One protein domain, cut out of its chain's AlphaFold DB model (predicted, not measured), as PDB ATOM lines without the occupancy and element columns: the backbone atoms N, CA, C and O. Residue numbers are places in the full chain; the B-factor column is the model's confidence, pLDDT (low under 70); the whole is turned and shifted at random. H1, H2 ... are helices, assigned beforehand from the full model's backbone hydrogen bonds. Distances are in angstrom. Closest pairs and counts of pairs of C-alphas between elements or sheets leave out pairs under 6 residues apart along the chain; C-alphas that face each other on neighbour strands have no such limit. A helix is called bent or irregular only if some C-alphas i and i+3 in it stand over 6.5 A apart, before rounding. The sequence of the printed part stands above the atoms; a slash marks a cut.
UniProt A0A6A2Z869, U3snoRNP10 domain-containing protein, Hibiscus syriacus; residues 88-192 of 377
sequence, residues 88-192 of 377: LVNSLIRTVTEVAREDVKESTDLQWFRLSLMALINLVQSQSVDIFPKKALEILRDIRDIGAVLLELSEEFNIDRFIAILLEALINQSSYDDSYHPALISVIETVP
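What this domain is: This is residues 88 to 192 of the 377 residues of the protein "U3snoRNP10 domain-containing protein" of Hibiscus syriacus (UniProt A0A6A2Z869). Two helical hairpins, H1 with H2 and H5 with H6, make two opposite sides of a compact body, and two shorter helices, H3 and H4, lie between them at opposite ends: H3 packs on H1 and H5, while H4 packs on H6 and comes close to H2. The printed part has 105 residues with six named helices, H1 to H6 in order, and no named strand; its class is all helix. The whole is compact, with a radius of gyration of the C-alphas of 12.5 A, and rounded, with spans of 33 by 29 by 25 A.

How they stand to each other: The longest helix, H1, residues 88 to 106, forms a hairpin with H2, residues 111 to 126: they touch, closest at the C-alphas of Ala 100 and Phe 113, 5.0 A apart, at a shallow tilt of 16 degrees, opposite ways. With residues 93 to 101 alone, H1 touches H3, residues 134 to 141, at a shallow tilt of 27 degrees, the same way; the closest C-alphas are those of Arg 94 and Ala 136, 5.1 A apart. The hub is H5, residues 160 to 174, which touches three helices. Its residues 166 to 170 touch H3, about perpendicular at 79 degrees, closest at the C-alphas of Leu 137 and Ala 169, 7.5 A apart. Its residues 161 to 162 touch residues 121 to 125 of H2, about perpendicular at 85 degrees, closest at the C-alphas of Gln 125 and Phe 162, 5.9 A apart. H5 forms a hairpin with H6, residues 178 to 190, at a shallow tilt of 30 degrees, opposite ways; the closest C-alphas are those of Ser 174 and Tyr 180, 5.3 A apart. H6 touches H4, residues 146 to 156, at a shallow tilt of 31 degrees, the same way, closest at the C-alphas of Gly 147 and Val 187, 4.8 A apart. H2 and H4 are close but not clearly touching, with the C-alphas of Arg 114 and Val 149 6.5 A apart. H1 is apart from H4, H5 and H6. Every O i to N i+4 pair is within hydrogen-bond range in H1, H2, H3, H4 and H5, and 7 of 9 are in H6.

Where its parts are: H1 begins at C-alpha 88 (-13.435, -32.356, 10.269) and is 26.6 A long; H2 is 22.3 A, H5 20.6 A and H6 19.7 A. H4 is 15.6 A and H3 10.4 A. H6 is irregular, but only just: C-alphas 179 and 182 are 6.9 A apart. H6 ends at C-alpha 190 (11.765, -46.623, 21.966).

The domain as a whole: The two C-alphas farthest apart, those of Glu 156 and Tyr 176, are 33.8 A apart. The printed part has no cut and no long link; the link from H2 to H3 is short and the others are tight. The mean pLDDT of the printed part is 88.7, and residues 107 to 108 are under 70.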
ATOM      1  N   LEU A  88     -14.271 -32.043  11.422       85.19
ATOM      2  CA  LEU A  88     -13.435 -32.356  10.269       85.19
ATOM      3  C   LEU A  88     -12.071 -32.886  10.710       85.19
ATOM      4  O   LEU A  88     -11.644 -33.906  10.184       85.19
ATOM      5  N   VAL A  89     -11.435 -32.262  11.708       89.50
ATOM      6  CA  VAL A  89     -10.155 -32.730  12.267       89.50
ATOM      7  C   VAL A  89     -10.272 -34.170  12.759       89.50
ATOM      8  O   VAL A  89      -9.514 -35.026  12.318       89.50
ATOM      9  N   ASN A  90     -11.283 -34.483  13.576       89.94
ATOM     10  CA  ASN A  90     -11.501 -35.845  14.073       89.94
ATOM     11  C   ASN A  90     -11.786 -36.851  12.949       89.94
ATOM     12  O   ASN A  90     -11.345 -38.000  13.015       89.94
ATOM     13  N   SER A  91     -12.517 -36.431  11.912       88.88
ATOM     14  CA  SER A  91     -12.760 -37.273  10.740       88.88
ATOM     15  C   SER A  91     -11.474 -37.537   9.959       88.88
ATOM     16  O   SER A  91     -11.222 -38.683   9.604       88.88
ATOM     17  N   LEU A  92     -10.656 -36.507   9.721       90.81
ATOM     18  CA  LEU A  92      -9.383 -36.620   9.011       90.81
ATOM     19  C   LEU A  92      -8.374 -37.453   9.797       90.81
ATOM     20  O   LEU A  92      -7.774 -38.338   9.204       90.81
ATOM     21  N   ILE A  93      -8.253 -37.248  11.115       93.81
ATOM     22  CA  ILE A  93      -7.427 -38.089  11.993       93.81
ATOM     23  C   ILE A  93      -7.811 -39.554  11.792       93.81
ATOM     24  O   ILE A  93      -6.970 -40.365  11.431       93.81
ATOM     25  N   ARG A  94      -9.102 -39.886  11.923       91.88
ATOM     26  CA  ARG A  94      -9.581 -41.260  11.734       91.88
ATOM     27  C   ARG A  94      -9.250 -41.808  10.343       91.88
ATOM     28  O   ARG A  94      -8.819 -42.950  10.244       91.88
ATOM     29  N   THR A  95      -9.484 -41.036   9.284       90.69
ATOM     30  CA  THR A  95      -9.249 -41.504   7.913       90.69
ATOM     31  C   THR A  95      -7.757 -41.691   7.630       90.69
ATOM     32  O   THR A  95      -7.379 -42.737   7.119       90.69
ATOM     33  N   VAL A  96      -6.897 -40.736   7.999       93.12
ATOM     34  CA  VAL A  96      -5.438 -40.845   7.821       93.12
ATOM     35  C   VAL A  96      -4.881 -42.021   8.621       93.12
ATOM     36  O   VAL A  96      -4.037 -42.759   8.123       93.12
ATOM     37  N   THR A  97      -5.387 -42.254   9.831       93.06
ATOM     38  CA  THR A  97      -4.995 -43.418  10.624       93.06
ATOM     39  C   THR A  97      -5.428 -44.745   9.980       93.06
ATOM     40  O   THR A  97      -4.673 -45.712  10.020       93.06
ATOM     41  N   GLU A  98      -6.601 -44.809   9.342       90.94
ATOM     42  CA  GLU A  98      -7.020 -46.007   8.597       90.94
ATOM     43  C   GLU A  98      -6.143 -46.240   7.355       90.94
ATOM     44  O   GLU A  98      -5.781 -47.378   7.071       90.94
ATOM     45  N   VAL A  99      -5.726 -45.173   6.660       89.81
ATOM     46  CA  VAL A  99      -4.722 -45.267   5.583       89.81
ATOM     47  C   VAL A  99      -3.407 -45.826   6.127       89.81
ATOM     48  O   VAL A  99      -2.861 -46.761   5.553       89.81
ATOM     49  N   ALA A 100      -2.939 -45.319   7.271       89.94
ATOM     50  CA  ALA A 100      -1.715 -45.794   7.910       89.94
ATOM     51  C   ALA A 100      -1.773 -47.296   8.250       89.94
ATOM     52  O   ALA A 100      -0.792 -48.008   8.060       89.94
ATOM     53  N   ARG A 101      -2.929 -47.800   8.701       90.06
ATOM     54  CA  ARG A 101      -3.143 -49.238   8.939       90.06
ATOM     55  C   ARG A 101      -3.007 -50.067   7.668       90.06
ATOM     56  O   ARG A 101      -2.399 -51.133   7.714       90.06
ATOM     57  N   GLU A 102      -3.613 -49.633   6.569       87.19
ATOM     58  CA  GLU A 102      -3.536 -50.383   5.312       87.19
ATOM     59  C   GLU A 102      -2.132 -50.337   4.712       87.19
ATOM     60  O   GLU A 102      -1.665 -51.348   4.199       87.19
ATOM     61  N   ASP A 103      -1.402 -49.236   4.887       85.19
ATOM     62  CA  ASP A 103      -0.016 -49.114   4.423       85.19
ATOM     63  C   ASP A 103       0.912 -50.161   5.041       85.19
ATOM     64  O   ASP A 103       1.769 -50.711   4.352       85.19
ATOM     65  N   VAL A 104       0.693 -50.476   6.320       85.12
ATOM     66  CA  VAL A 104       1.422 -51.528   7.042       85.12
ATOM     67  C   VAL A 104       1.038 -52.930   6.549       85.12
ATOM     68  O   VAL A 104       1.829 -53.862   6.659       85.12
ATOM     69  N   LYS A 105      -0.175 -53.116   6.008       83.44
ATOM     70  CA  LYS A 105      -0.628 -54.408   5.462       83.44
ATOM     71  C   LYS A 105      -0.176 -54.629   4.021       83.44
ATOM     72  O   LYS A 105       0.126 -55.760   3.647       83.44
ATOM     73  N   GLU A 106      -0.209 -53.581   3.202       75.25
ATOM     74  CA  GLU A 106       0.032 -53.660   1.759       75.25
ATOM     75  C   GLU A 106       1.519 -53.614   1.399       75.25
ATOM     76  O   GLU A 106       1.913 -54.181   0.378       75.25
ATOM     77  N   SER A 107       2.348 -52.950   2.208       65.38
ATOM     78  CA  SER A 107       3.767 -52.767   1.918       65.38
ATOM     79  C   SER A 107       4.656 -53.434   2.957       65.38
ATOM     80  O   SER A 107       4.449 -53.304   4.158       65.38
ATOM     81  N   THR A 108       5.690 -54.126   2.480       64.00
ATOM     82  CA  THR A 108       6.793 -54.597   3.330       64.00
ATOM     83  C   THR A 108       7.706 -53.442   3.751       64.00
ATOM     84  O   THR A 108       8.435 -53.568   4.728       64.00
ATOM     85  N   ASP A 109       7.672 -52.327   3.014       71.44
ATOM     86  CA  ASP A 109       8.452 -51.127   3.289       71.44
ATOM     87  C   ASP A 109       7.605 -50.101   4.059       71.44
ATOM     88  O   ASP A 109       6.509 -49.719   3.641       71.44
ATOM     89  N   LEU A 110       8.122 -49.626   5.195       80.94
ATOM     90  CA  LEU A 110       7.408 -48.725   6.101       80.94
ATOM     91  C   LEU A 110       7.321 -47.280   5.578       80.94
ATOM     92  O   LEU A 110       6.709 -46.441   6.235       80.94
ATOM     93  N   GLN A 111       7.859 -46.965   4.393       85.56
ATOM     94  CA  GLN A 111       7.838 -45.606   3.828       85.56
ATOM     95  C   GLN A 111       6.428 -45.021   3.682       85.56
ATOM     96  O   GLN A 111       6.194 -43.855   4.003       85.56
ATOM     97  N   TRP A 112       5.455 -45.812   3.224       86.62
ATOM     98  CA  TRP A 112       4.078 -45.323   3.091       86.62
ATOM     99  C   TRP A 112       3.422 -45.072   4.441       86.62
ATOM    100  O   TRP A 112       2.774 -44.040   4.621       86.62
ATOM    101  N   PHE A 113       3.650 -45.977   5.391       89.56
ATOM    102  CA  PHE A 113       3.197 -45.804   6.762       89.56
ATOM    103  C   PHE A 113       3.814 -44.546   7.385       89.56
ATOM    104  O   PHE A 113       3.096 -43.738   7.971       89.56
ATOM    105  N   ARG A 114       5.114 -44.324   7.170       91.25
ATOM    106  CA  ARG A 114       5.837 -43.131   7.607       91.25
ATOM    107  C   ARG A 114       5.223 -41.848   7.044       91.25
ATOM    108  O   ARG A 114       4.969 -40.929   7.814       91.25
ATOM    109  N   LEU A 115       4.902 -41.791   5.748       91.06
ATOM    110  CA  LEU A 115       4.237 -40.625   5.143       91.06
ATOM    111  C   LEU A 115       2.842 -40.369   5.735       91.06
ATOM    112  O   LEU A 115       2.486 -39.225   6.028       91.06
ATOM    113  N   SER A 116       2.057 -41.427   5.937       92.38
ATOM    114  CA  SER A 116       0.739 -41.337   6.571       92.38
ATOM    115  C   SER A 116       0.848 -40.856   8.023       92.38
ATOM    116  O   SER A 116       0.068 -40.004   8.458       92.38
ATOM    117  N   LEU A 117       1.856 -41.329   8.758       93.81
ATOM    118  CA  LEU A 117       2.129 -40.911  10.128       93.81
ATOM    119  C   LEU A 117       2.619 -39.458  10.197       93.81
ATOM    120  O   LEU A 117       2.139 -38.708  11.041       93.81
ATOM    121  N   MET A 118       3.476 -39.011   9.274       94.06
ATOM    122  CA  MET A 118       3.883 -37.602   9.161       94.06
ATOM    123  C   MET A 118       2.676 -36.680   8.953       94.06
ATOM    124  O   MET A 118       2.546 -35.659   9.631       94.06
ATOM    125  N   ALA A 119       1.765 -37.048   8.047       94.44
ATOM    126  CA  ALA A 119       0.546 -36.280   7.810       94.44
ATOM    127  C   ALA A 119      -0.354 -36.236   9.056       94.44
ATOM    128  O   ALA A 119      -0.909 -35.183   9.375       94.44
ATOM    129  N   LEU A 120      -0.468 -37.353   9.782       95.38
ATOM    130  CA  LEU A 120      -1.225 -37.439  11.029       95.38
ATOM    131  C   LEU A 120      -0.618 -36.568  12.138       95.38
ATOM    132  O   LEU A 120      -1.346 -35.820  12.788       95.38
ATOM    133  N   ILE A 121       0.700 -36.639  12.330       94.62
ATOM    134  CA  ILE A 121       1.435 -35.834  13.311       94.62
ATOM    135  C   ILE A 121       1.220 -34.351  13.020       94.62
ATOM    136  O   ILE A 121       0.789 -33.608  13.900       94.62
ATOM    137  N   ASN A 122       1.439 -33.927  11.774       93.75
ATOM    138  CA  ASN A 122       1.243 -32.538  11.374       93.75
ATOM    139  C   ASN A 122      -0.222 -32.095  11.560       93.75
ATOM    140  O   ASN A 122      -0.478 -31.005  12.062       93.75
ATOM    141  N   LEU A 123      -1.196 -32.957  11.246       93.31
ATOM    142  CA  LEU A 123      -2.613 -32.667  11.482       93.31
ATOM    143  C   LEU A 123      -2.921 -32.423  12.965       93.31
ATOM    144  O   LEU A 123      -3.635 -31.481  13.295       93.31
ATOM    145  N   VAL A 124      -2.396 -33.257  13.858       93.69
ATOM    146  CA  VAL A 124      -2.651 -33.153  15.302       93.69
ATOM    147  C   VAL A 124      -1.898 -31.975  15.921       93.69
ATOM    148  O   VAL A 124      -2.468 -31.258  16.739       93.69
ATOM    149  N   GLN A 125      -0.643 -31.740  15.525       92.06
ATOM    150  CA  GLN A 125       0.185 -30.675  16.102       92.06
ATOM    151  C   GLN A 125      -0.214 -29.278  15.656       92.06
ATOM    152  O   GLN A 125      -0.055 -28.336  16.434       92.06
ATOM    153  N   SER A 126      -0.720 -29.139  14.435       91.12
ATOM    154  CA  SER A 126      -1.083 -27.834  13.881       91.12
ATOM    155  C   SER A 126      -2.523 -27.439  14.193       91.12
ATOM    156  O   SER A 126      -2.896 -26.279  14.049       91.12
ATOM    157  N   GLN A 127      -3.334 -28.382  14.675       90.00
ATOM    158  CA  GLN A 127      -4.700 -28.130  15.118       90.00
ATOM    159  C   GLN A 127      -4.783 -28.083  16.654       90.00
ATOM    160  O   GLN A 127      -3.894 -28.526  17.380       90.00
ATOM    161  N   SER A 128      -5.866 -27.520  17.190       83.75
ATOM    162  CA  SER A 128      -6.145 -27.497  18.633       83.75
ATOM    163  C   SER A 128      -6.714 -28.844  19.101       83.75
ATOM    164  O   SER A 128      -7.869 -28.934  19.522       83.75
ATOM    165  N   VAL A 129      -5.943 -29.918  18.919       85.88
ATOM    166  CA  VAL A 129      -6.318 -31.264  19.360       85.88
ATOM    167  C   VAL A 129      -5.744 -31.491  20.747       85.88
ATOM    168  O   VAL A 129      -4.531 -31.587  20.900       85.88
ATOM    169  N   ASP A 130      -6.627 -31.603  21.735       82.88
ATOM    170  CA  ASP A 130      -6.244 -31.925  23.117       82.88
ATOM    171  C   ASP A 130      -6.557 -33.386  23.468       82.88
ATOM    172  O   ASP A 130      -5.899 -33.992  24.305       82.88
ATOM    173  N   ILE A 131      -7.560 -33.982  22.812       87.38
ATOM    174  CA  ILE A 131      -7.995 -35.361  23.057       87.38
ATOM    175  C   ILE A 131      -7.884 -36.153  21.762       87.38
ATOM    176  O   ILE A 131      -8.558 -35.853  20.773       87.38
ATOM    177  N   PHE A 132      -7.068 -37.205  21.786       91.19
ATOM    178  CA  PHE A 132      -6.912 -38.085  20.638       91.19
ATOM    179  C   PHE A 132      -8.173 -38.948  20.417       91.19
ATOM    180  O   PHE A 132      -8.672 -39.564  21.365       91.19
ATOM    181  N   PRO A 133      -8.708 -39.049  19.184       91.94
ATOM    182  CA  PRO A 133      -9.886 -39.870  18.906       91.94
ATOM    183  C   PRO A 133      -9.666 -41.359  19.214       91.94
ATOM    184  O   PRO A 133      -8.793 -41.997  18.629       91.94
ATOM    185  N   LYS A 134     -10.526 -41.952  20.055       91.00
ATOM    186  CA  LYS A 134     -10.407 -43.355  20.504       91.00
ATOM    187  C   LYS A 134     -10.262 -44.367  19.360       91.00
ATOM    188  O   LYS A 134      -9.369 -45.198  19.394       91.00
ATOM    189  N   LYS A 135     -11.088 -44.265  18.311       90.38
ATOM    190  CA  LYS A 135     -11.012 -45.182  17.155       90.38
ATOM    191  C   LYS A 135      -9.669 -45.105  16.428       90.38
ATOM    192  O   LYS A 135      -9.183 -46.113  15.946       90.38
ATOM    193  N   ALA A 136      -9.086 -43.909  16.327       92.56
ATOM    194  CA  ALA A 136      -7.759 -43.749  15.743       92.56
ATOM    195  C   ALA A 136      -6.687 -44.338  16.672       92.56
ATOM    196  O   ALA A 136      -5.761 -44.990  16.205       92.56
ATOM    197  N   LEU A 137      -6.844 -44.181  17.988       93.69
ATOM    198  CA  LEU A 137      -5.934 -44.772  18.965       93.69
ATOM    199  C   LEU A 137      -5.915 -46.305  18.891       93.69
ATOM    200  O   LEU A 137      -4.841 -46.890  18.875       93.69
ATOM    201  N   GLU A 138      -7.089 -46.938  18.805       92.69
ATOM    202  CA  GLU A 138      -7.235 -48.394  18.638       92.69
ATOM    203  C   GLU A 138      -6.473 -48.892  17.408       92.69
ATOM    204  O   GLU A 138      -5.765 -49.889  17.476       92.69
ATOM    205  N   ILE A 139      -6.573 -48.159  16.295       91.19
ATOM    206  CA  ILE A 139      -5.847 -48.486  15.070       91.19
ATOM    207  C   ILE A 139      -4.331 -48.369  15.273       91.19
ATOM    208  O   ILE A 139      -3.612 -49.295  14.914       91.19
ATOM    209  N   LEU A 140      -3.851 -47.250  15.829       91.44
ATOM    210  CA  LEU A 140      -2.419 -47.004  16.034       91.44
ATOM    211  C   LEU A 140      -1.787 -48.015  16.995       91.44
ATOM    212  O   LEU A 140      -0.666 -48.453  16.763       91.44
ATOM    213  N   ARG A 141      -2.515 -48.402  18.046       90.31
ATOM    214  CA  ARG A 141      -2.097 -49.421  19.017       90.31
ATOM    215  C   ARG A 141      -1.794 -50.763  18.349       90.31
ATOM    216  O   ARG A 141      -0.859 -51.441  18.756       90.31
ATOM    217  N   ASP A 142      -2.571 -51.142  17.337       89.44
ATOM    218  CA  ASP A 142      -2.426 -52.432  16.654       89.44
ATOM    219  C   ASP A 142      -1.226 -52.466  15.678       89.44
ATOM    220  O   ASP A 142      -0.900 -53.519  15.124       89.44
ATOM    221  N   ILE A 143      -0.556 -51.330  15.450       87.19
ATOM    222  CA  ILE A 143       0.605 -51.226  14.560       87.19
ATOM    223  C   ILE A 143       1.878 -51.561  15.345       87.19
ATOM    224  O   ILE A 143       2.326 -50.786  16.185       87.19
ATOM    225  N   ARG A 144       2.488 -52.715  15.038       79.31
ATOM    226  CA  ARG A 144       3.646 -53.258  15.776       79.31
ATOM    227  C   ARG A 144       4.860 -52.324  15.817       79.31
ATOM    228  O   ARG A 144       5.467 -52.185  16.871       79.31
ATOM    229  N   ASP A 145       5.170 -51.655  14.711       79.00
ATOM    230  CA  ASP A 145       6.405 -50.868  14.562       79.00
ATOM    231  C   ASP A 145       6.197 -49.358  14.760       79.00
ATOM    232  O   ASP A 145       7.027 -48.542  14.358       79.00
ATOM    233  N   ILE A 146       5.090 -48.954  15.399       88.31
ATOM    234  CA  ILE A 146       4.787 -47.534  15.613       88.31
ATOM    235  C   ILE A 146       5.878 -46.823  16.422       88.31
ATOM    236  O   ILE A 146       6.241 -45.699  16.089       88.31
ATOM    237  N   GLY A 147       6.446 -47.479  17.440       88.19
ATOM    238  CA  GLY A 147       7.519 -46.904  18.255       88.19
ATOM    239  C   GLY A 147       8.793 -46.623  17.452       88.19
ATOM    240  O   GLY A 147       9.392 -45.566  17.622       88.19
ATOM    241  N   ALA A 148       9.173 -47.527  16.544       89.69
ATOM    242  CA  ALA A 148      10.369 -47.376  15.714       89.69
ATOM    243  C   ALA A 148      10.220 -46.226  14.708       89.69
ATOM    244  O   ALA A 148      11.099 -45.379  14.597       89.69
ATOM    245  N   VAL A 149       9.069 -46.133  14.039       90.81
ATOM    246  CA  VAL A 149       8.823 -45.042  13.083       90.81
ATOM    247  C   VAL A 149       8.673 -43.697  13.797       90.81
ATOM    248  O   VAL A 149       9.131 -42.679  13.287       90.81
ATOM    249  N   LEU A 150       8.083 -43.667  14.999       93.31
ATOM    250  CA  LEU A 150       8.059 -42.452  15.818       93.31
ATOM    251  C   LEU A 150       9.462 -42.018  16.249       93.31
ATOM    252  O   LEU A 150       9.720 -40.818  16.270       93.31
ATOM    253  N   LEU A 151      10.361 -42.958  16.555       92.81
ATOM    254  CA  LEU A 151      11.759 -42.647  16.844       92.81
ATOM    255  C   LEU A 151      12.433 -41.991  15.634       92.81
ATOM    256  O   LEU A 151      12.923 -40.874  15.773       92.81
ATOM    257  N   GLU A 152      12.372 -42.612  14.453       92.25
ATOM    258  CA  GLU A 152      12.937 -42.036  13.221       92.25
ATOM    259  C   GLU A 152      12.388 -40.626  12.946       92.25
ATOM    260  O   GLU A 152      13.130 -39.697  12.635       92.25
ATOM    261  N   LEU A 153      11.075 -40.436  13.102       92.50
ATOM    262  CA  LEU A 153      10.447 -39.132  12.898       92.50
ATOM    263  C   LEU A 153      10.822 -38.113  13.979       92.50
ATOM    264  O   LEU A 153      10.858 -36.922  13.679       92.50
ATOM    265  N   SER A 154      11.109 -38.548  15.208       92.00
ATOM    266  CA  SER A 154      11.566 -37.666  16.291       92.00
ATOM    267  C   SER A 154      13.001 -37.173  16.105       92.00
ATOM    268  O   SER A 154      13.351 -36.108  16.613       92.00
ATOM    269  N   GLU A 155      13.822 -37.915  15.361       91.44
ATOM    270  CA  GLU A 155      15.180 -37.494  15.002       91.44
ATOM    271  C   GLU A 155      15.168 -36.412  13.910       91.44
ATOM    272  O   GLU A 155      16.052 -35.557  13.873       91.44
ATOM    273  N   GLU A 156      14.146 -36.411  13.049       91.44
ATOM    274  CA  GLU A 156      14.023 -35.476  11.926       91.44
ATOM    275  C   GLU A 156      13.130 -34.263  12.212       91.44
ATOM    276  O   GLU A 156      13.357 -33.177  11.671       91.44
ATOM    277  N   PHE A 157      12.105 -34.425  13.049       90.25
ATOM    278  CA  PHE A 157      11.077 -33.417  13.292       90.25
ATOM    279  C   PHE A 157      10.771 -33.279  14.785       90.25
ATOM    280  O   PHE A 157      10.803 -34.244  15.544       90.25
ATOM    281  N   ASN A 158      10.373 -32.076  15.214       90.62
ATOM    282  CA  ASN A 158       9.834 -31.899  16.562       90.62
ATOM    283  C   ASN A 158       8.403 -32.453  16.626       90.62
ATOM    284  O   ASN A 158       7.450 -31.797  16.181       90.62
ATOM    285  N   ILE A 159       8.274 -33.653  17.198       92.31
ATOM    286  CA  ILE A 159       6.997 -34.353  17.353       92.31
ATOM    287  C   ILE A 159       6.501 -34.432  18.815       92.31
ATOM    288  O   ILE A 159       5.588 -35.197  19.133       92.31
ATOM    289  N   ASP A 160       7.086 -33.632  19.718       90.75
ATOM    290  CA  ASP A 160       6.860 -33.715  21.171       90.75
ATOM    291  C   ASP A 160       5.384 -33.535  21.544       90.75
ATOM    292  O   ASP A 160       4.843 -34.260  22.382       90.75
ATOM    293  N   ARG A 161       4.702 -32.581  20.895       90.81
ATOM    294  CA  ARG A 161       3.280 -32.313  21.154       90.81
ATOM    295  C   ARG A 161       2.414 -33.512  20.774       90.81
ATOM    296  O   ARG A 161       1.503 -33.857  21.523       90.81
ATOM    297  N   PHE A 162       2.685 -34.147  19.634       93.31
ATOM    298  CA  PHE A 162       1.963 -35.348  19.229       93.31
ATOM    299  C   PHE A 162       2.215 -36.502  20.200       93.31
ATOM    300  O   PHE A 162       1.255 -37.136  20.635       93.31
ATOM    301  N   ILE A 163       3.477 -36.743  20.575       93.12
ATOM    302  CA  ILE A 163       3.839 -37.797  21.530       93.12
ATOM    303  C   ILE A 163       3.119 -37.581  22.864       93.12
ATOM    304  O   ILE A 163       2.559 -38.531  23.409       93.12
ATOM    305  N   ALA A 164       3.077 -36.345  23.372       91.69
ATOM    306  CA  ALA A 164       2.380 -36.018  24.613       91.69
ATOM    307  C   ALA A 164       0.888 -36.387  24.546       91.69
ATOM    308  O   ALA A 164       0.391 -37.106  25.413       91.69
ATOM    309  N   ILE A 165       0.197 -35.964  23.479       92.81
ATOM    310  CA  ILE A 165      -1.229 -36.255  23.259       92.81
ATOM    311  C   ILE A 165      -1.466 -37.767  23.105       92.81
ATOM    312  O   ILE A 165      -2.425 -38.308  23.661       92.81
ATOM    313  N   LEU A 166      -0.598 -38.462  22.362       93.31
ATOM    314  CA  LEU A 166      -0.689 -39.904  22.141       93.31
ATOM    315  C   LEU A 166      -0.513 -40.680  23.452       93.31
ATOM    316  O   LEU A 166      -1.339 -41.533  23.774       93.31
ATOM    317  N   LEU A 167       0.534 -40.375  24.223       91.94
ATOM    318  CA  LEU A 167       0.818 -41.035  25.497       91.94
ATOM    319  C   LEU A 167      -0.277 -40.764  26.524       91.94
ATOM    320  O   LEU A 167      -0.714 -41.693  27.199       91.94
ATOM    321  N   GLU A 168      -0.782 -39.532  26.607       91.44
ATOM    322  CA  GLU A 168      -1.909 -39.216  27.481       91.44
ATOM    323  C   GLU A 168      -3.153 -40.039  27.110       91.44
ATOM    324  O   GLU A 168      -3.825 -40.587  27.990       91.44
ATOM    325  N   ALA A 169      -3.443 -40.193  25.816       91.88
ATOM    326  CA  ALA A 169      -4.552 -41.015  25.346       91.88
ATOM    327  C   ALA A 169      -4.356 -42.510  25.666       91.88
ATOM    328  O   ALA A 169      -5.297 -43.156  26.132       91.88
ATOM    329  N   LEU A 170      -3.142 -43.042  25.481       90.88
ATOM    330  CA  LEU A 170      -2.787 -44.423  25.828       90.88
ATOM    331  C   LEU A 170      -2.918 -44.684  27.335       90.88
ATOM    332  O   LEU A 170      -3.517 -45.686  27.719       90.88
ATOM    333  N   ILE A 171      -2.436 -43.776  28.190       89.62
ATOM    334  CA  ILE A 171      -2.557 -43.884  29.656       89.62
ATOM    335  C   ILE A 171      -4.030 -43.882  30.072       89.62
ATOM    336  O   ILE A 171      -4.455 -44.732  30.851       89.62
ATOM    337  N   ASN A 172      -4.828 -42.968  29.510       87.62
ATOM    338  CA  ASN A 172      -6.254 -42.872  29.820       87.62
ATOM    339  C   ASN A 172      -7.049 -44.116  29.385       87.62
ATOM    340  O   ASN A 172      -8.076 -44.397  29.992       87.62
ATOM    341  N   GLN A 173      -6.650 -44.834  28.325       86.69
ATOM    342  CA  GLN A 173      -7.314 -46.088  27.932       86.69
ATOM    343  C   GLN A 173      -6.753 -47.311  28.670       86.69
ATOM    344  O   GLN A 173      -7.515 -48.228  28.965       86.69
ATOM    345  N   SER A 174      -5.469 -47.297  29.039       83.81
ATOM    346  CA  SER A 174      -4.798 -48.382  29.776       83.81
ATOM    347  C   SER A 174      -5.424 -48.665  31.142       83.81
ATOM    348  O   SER A 174      -5.296 -49.774  31.651       83.81
ATOM    349  N   SER A 175      -6.127 -47.691  31.729       77.00
ATOM    350  CA  SER A 175      -6.897 -47.889  32.962       77.00
ATOM    351  C   SER A 175      -8.174 -48.715  32.785       77.00
ATOM    352  O   SER A 175      -8.773 -49.110  33.780       77.00
ATOM    353  N   TYR A 176      -8.636 -48.916  31.548       80.44
ATOM    354  CA  TYR A 176      -9.881 -49.624  31.239       80.44
ATOM    355  C   TYR A 176      -9.669 -50.887  30.401       80.44
ATOM    356  O   TYR A 176     -10.531 -51.761  30.421       80.44
ATOM    357  N   ASP A 177      -8.587 -50.950  29.625       81.88
ATOM    358  CA  ASP A 177      -8.330 -52.018  28.663       81.88
ATOM    359  C   ASP A 177      -6.825 -52.312  28.574       81.88
ATOM    360  O   ASP A 177      -6.016 -51.450  28.212       81.88
ATOM    361  N   ASP A 178      -6.469 -53.558  28.874       82.69
ATOM    362  CA  ASP A 178      -5.083 -54.010  28.961       82.69
ATOM    363  C   ASP A 178      -4.392 -54.138  27.602       82.69
ATOM    364  O   ASP A 178      -3.164 -54.117  27.498       82.69
ATOM    365  N   SER A 179      -5.169 -54.188  26.519       85.44
ATOM    366  CA  SER A 179      -4.620 -54.251  25.164       85.44
ATOM    367  C   SER A 179      -3.757 -53.034  24.808       85.44
ATOM    368  O   SER A 179      -2.938 -53.120  23.894       85.44
ATOM    369  N   TYR A 180      -3.906 -51.907  25.515       87.06
ATOM    370  CA  TYR A 180      -3.131 -50.684  25.285       87.06
ATOM    371  C   TYR A 180      -1.744 -50.696  25.941       87.06
ATOM    372  O   TYR A 180      -0.889 -49.899  25.545       87.06
ATOM    373  N   HIS A 181      -1.487 -51.591  26.903       87.69
ATOM    374  CA  HIS A 181      -0.219 -51.608  27.645       87.69
ATOM    375  C   HIS A 181       1.003 -51.872  26.758       87.69
ATOM    376  O   HIS A 181       1.982 -51.141  26.906       87.69
ATOM    377  N   PRO A 182       0.984 -52.835  25.810       87.19
ATOM    378  CA  PRO A 182       2.142 -53.097  24.958       87.19
ATOM    379  C   PRO A 182       2.525 -51.893  24.093       87.19
ATOM    380  O   PRO A 182       3.705 -51.568  23.985       87.19
ATOM    381  N   ALA A 183       1.537 -51.193  23.525       87.75
ATOM    382  CA  ALA A 183       1.781 -50.000  22.715       87.75
ATOM    383  C   ALA A 183       2.350 -48.851  23.561       87.75
ATOM    384  O   ALA A 183       3.297 -48.187  23.146       87.75
ATOM    385  N   LEU A 184       1.817 -48.645  24.772       90.19
ATOM    386  CA  LEU A 184       2.323 -47.642  25.708       90.19
ATOM    387  C   LEU A 184       3.781 -47.913  26.106       90.19
ATOM    388  O   LEU A 184       4.612 -47.010  26.036       90.19
ATOM    389  N   ILE A 185       4.095 -49.154  26.485       88.00
ATOM    390  CA  ILE A 185       5.455 -49.555  26.865       88.00
ATOM    391  C   ILE A 185       6.401 -49.412  25.670       88.00
ATOM    392  O   ILE A 185       7.459 -48.811  25.819       88.00
ATOM    393  N   SER A 186       5.996 -49.866  24.481       89.88
ATOM    394  CA  SER A 186       6.804 -49.748  23.262       89.88
ATOM    395  C   SER A 186       7.183 -48.297  22.952       89.88
ATOM    396  O   SER A 186       8.345 -48.013  22.673       89.88
ATOM    397  N   VAL A 187       6.243 -47.352  23.054       90.25
ATOM    398  CA  VAL A 187       6.552 -45.932  22.820       90.25
ATOM    399  C   VAL A 187       7.495 -45.381  23.897       90.25
ATOM    400  O   VAL A 187       8.419 -44.644  23.565       90.25
ATOM    401  N   ILE A 188       7.304 -45.750  25.170       90.00
ATOM    402  CA  ILE A 188       8.159 -45.302  26.285       90.00
ATOM    403  C   ILE A 188       9.591 -45.836  26.176       90.00
ATOM    404  O   ILE A 188      10.531 -45.125  26.534       90.00
ATOM    405  N   GLU A 189       9.756 -47.080  25.724       88.75
ATOM    406  CA  GLU A 189      11.069 -47.713  25.588       88.75
ATOM    407  C   GLU A 189      11.828 -47.257  24.339       88.75
ATOM    408  O   GLU A 189      13.054 -47.189  24.378       88.75
ATOM    409  N   THR A 190      11.124 -46.921  23.254       88.56
ATOM    410  CA  THR A 190      11.765 -46.623  21.966       88.56
ATOM    411  C   THR A 190      11.959 -45.128  21.715       88.56
ATOM    412  O   THR A 190      12.981 -44.733  21.161       88.56
ATOM    413  N   VAL A 191      11.004 -44.276  22.098       88.94
ATOM    414  CA  VAL A 191      10.999 -42.854  21.712       88.94
ATOM    415  C   VAL A 191      11.669 -41.993  22.797       88.94
ATOM    416  O   VAL A 191      11.421 -42.207  23.986       88.94
ATOM    417  N   PRO A 192      12.506 -40.994  22.451       85.81
ATOM    418  CA  PRO A 192      13.127 -40.103  23.431       85.81
ATOM    419  C   PRO A 192      12.097 -39.158  24.078       85.81
ATOM    420  O   PRO A 192      11.646 -38.194  23.475       85.81
TER     421      PRO A 192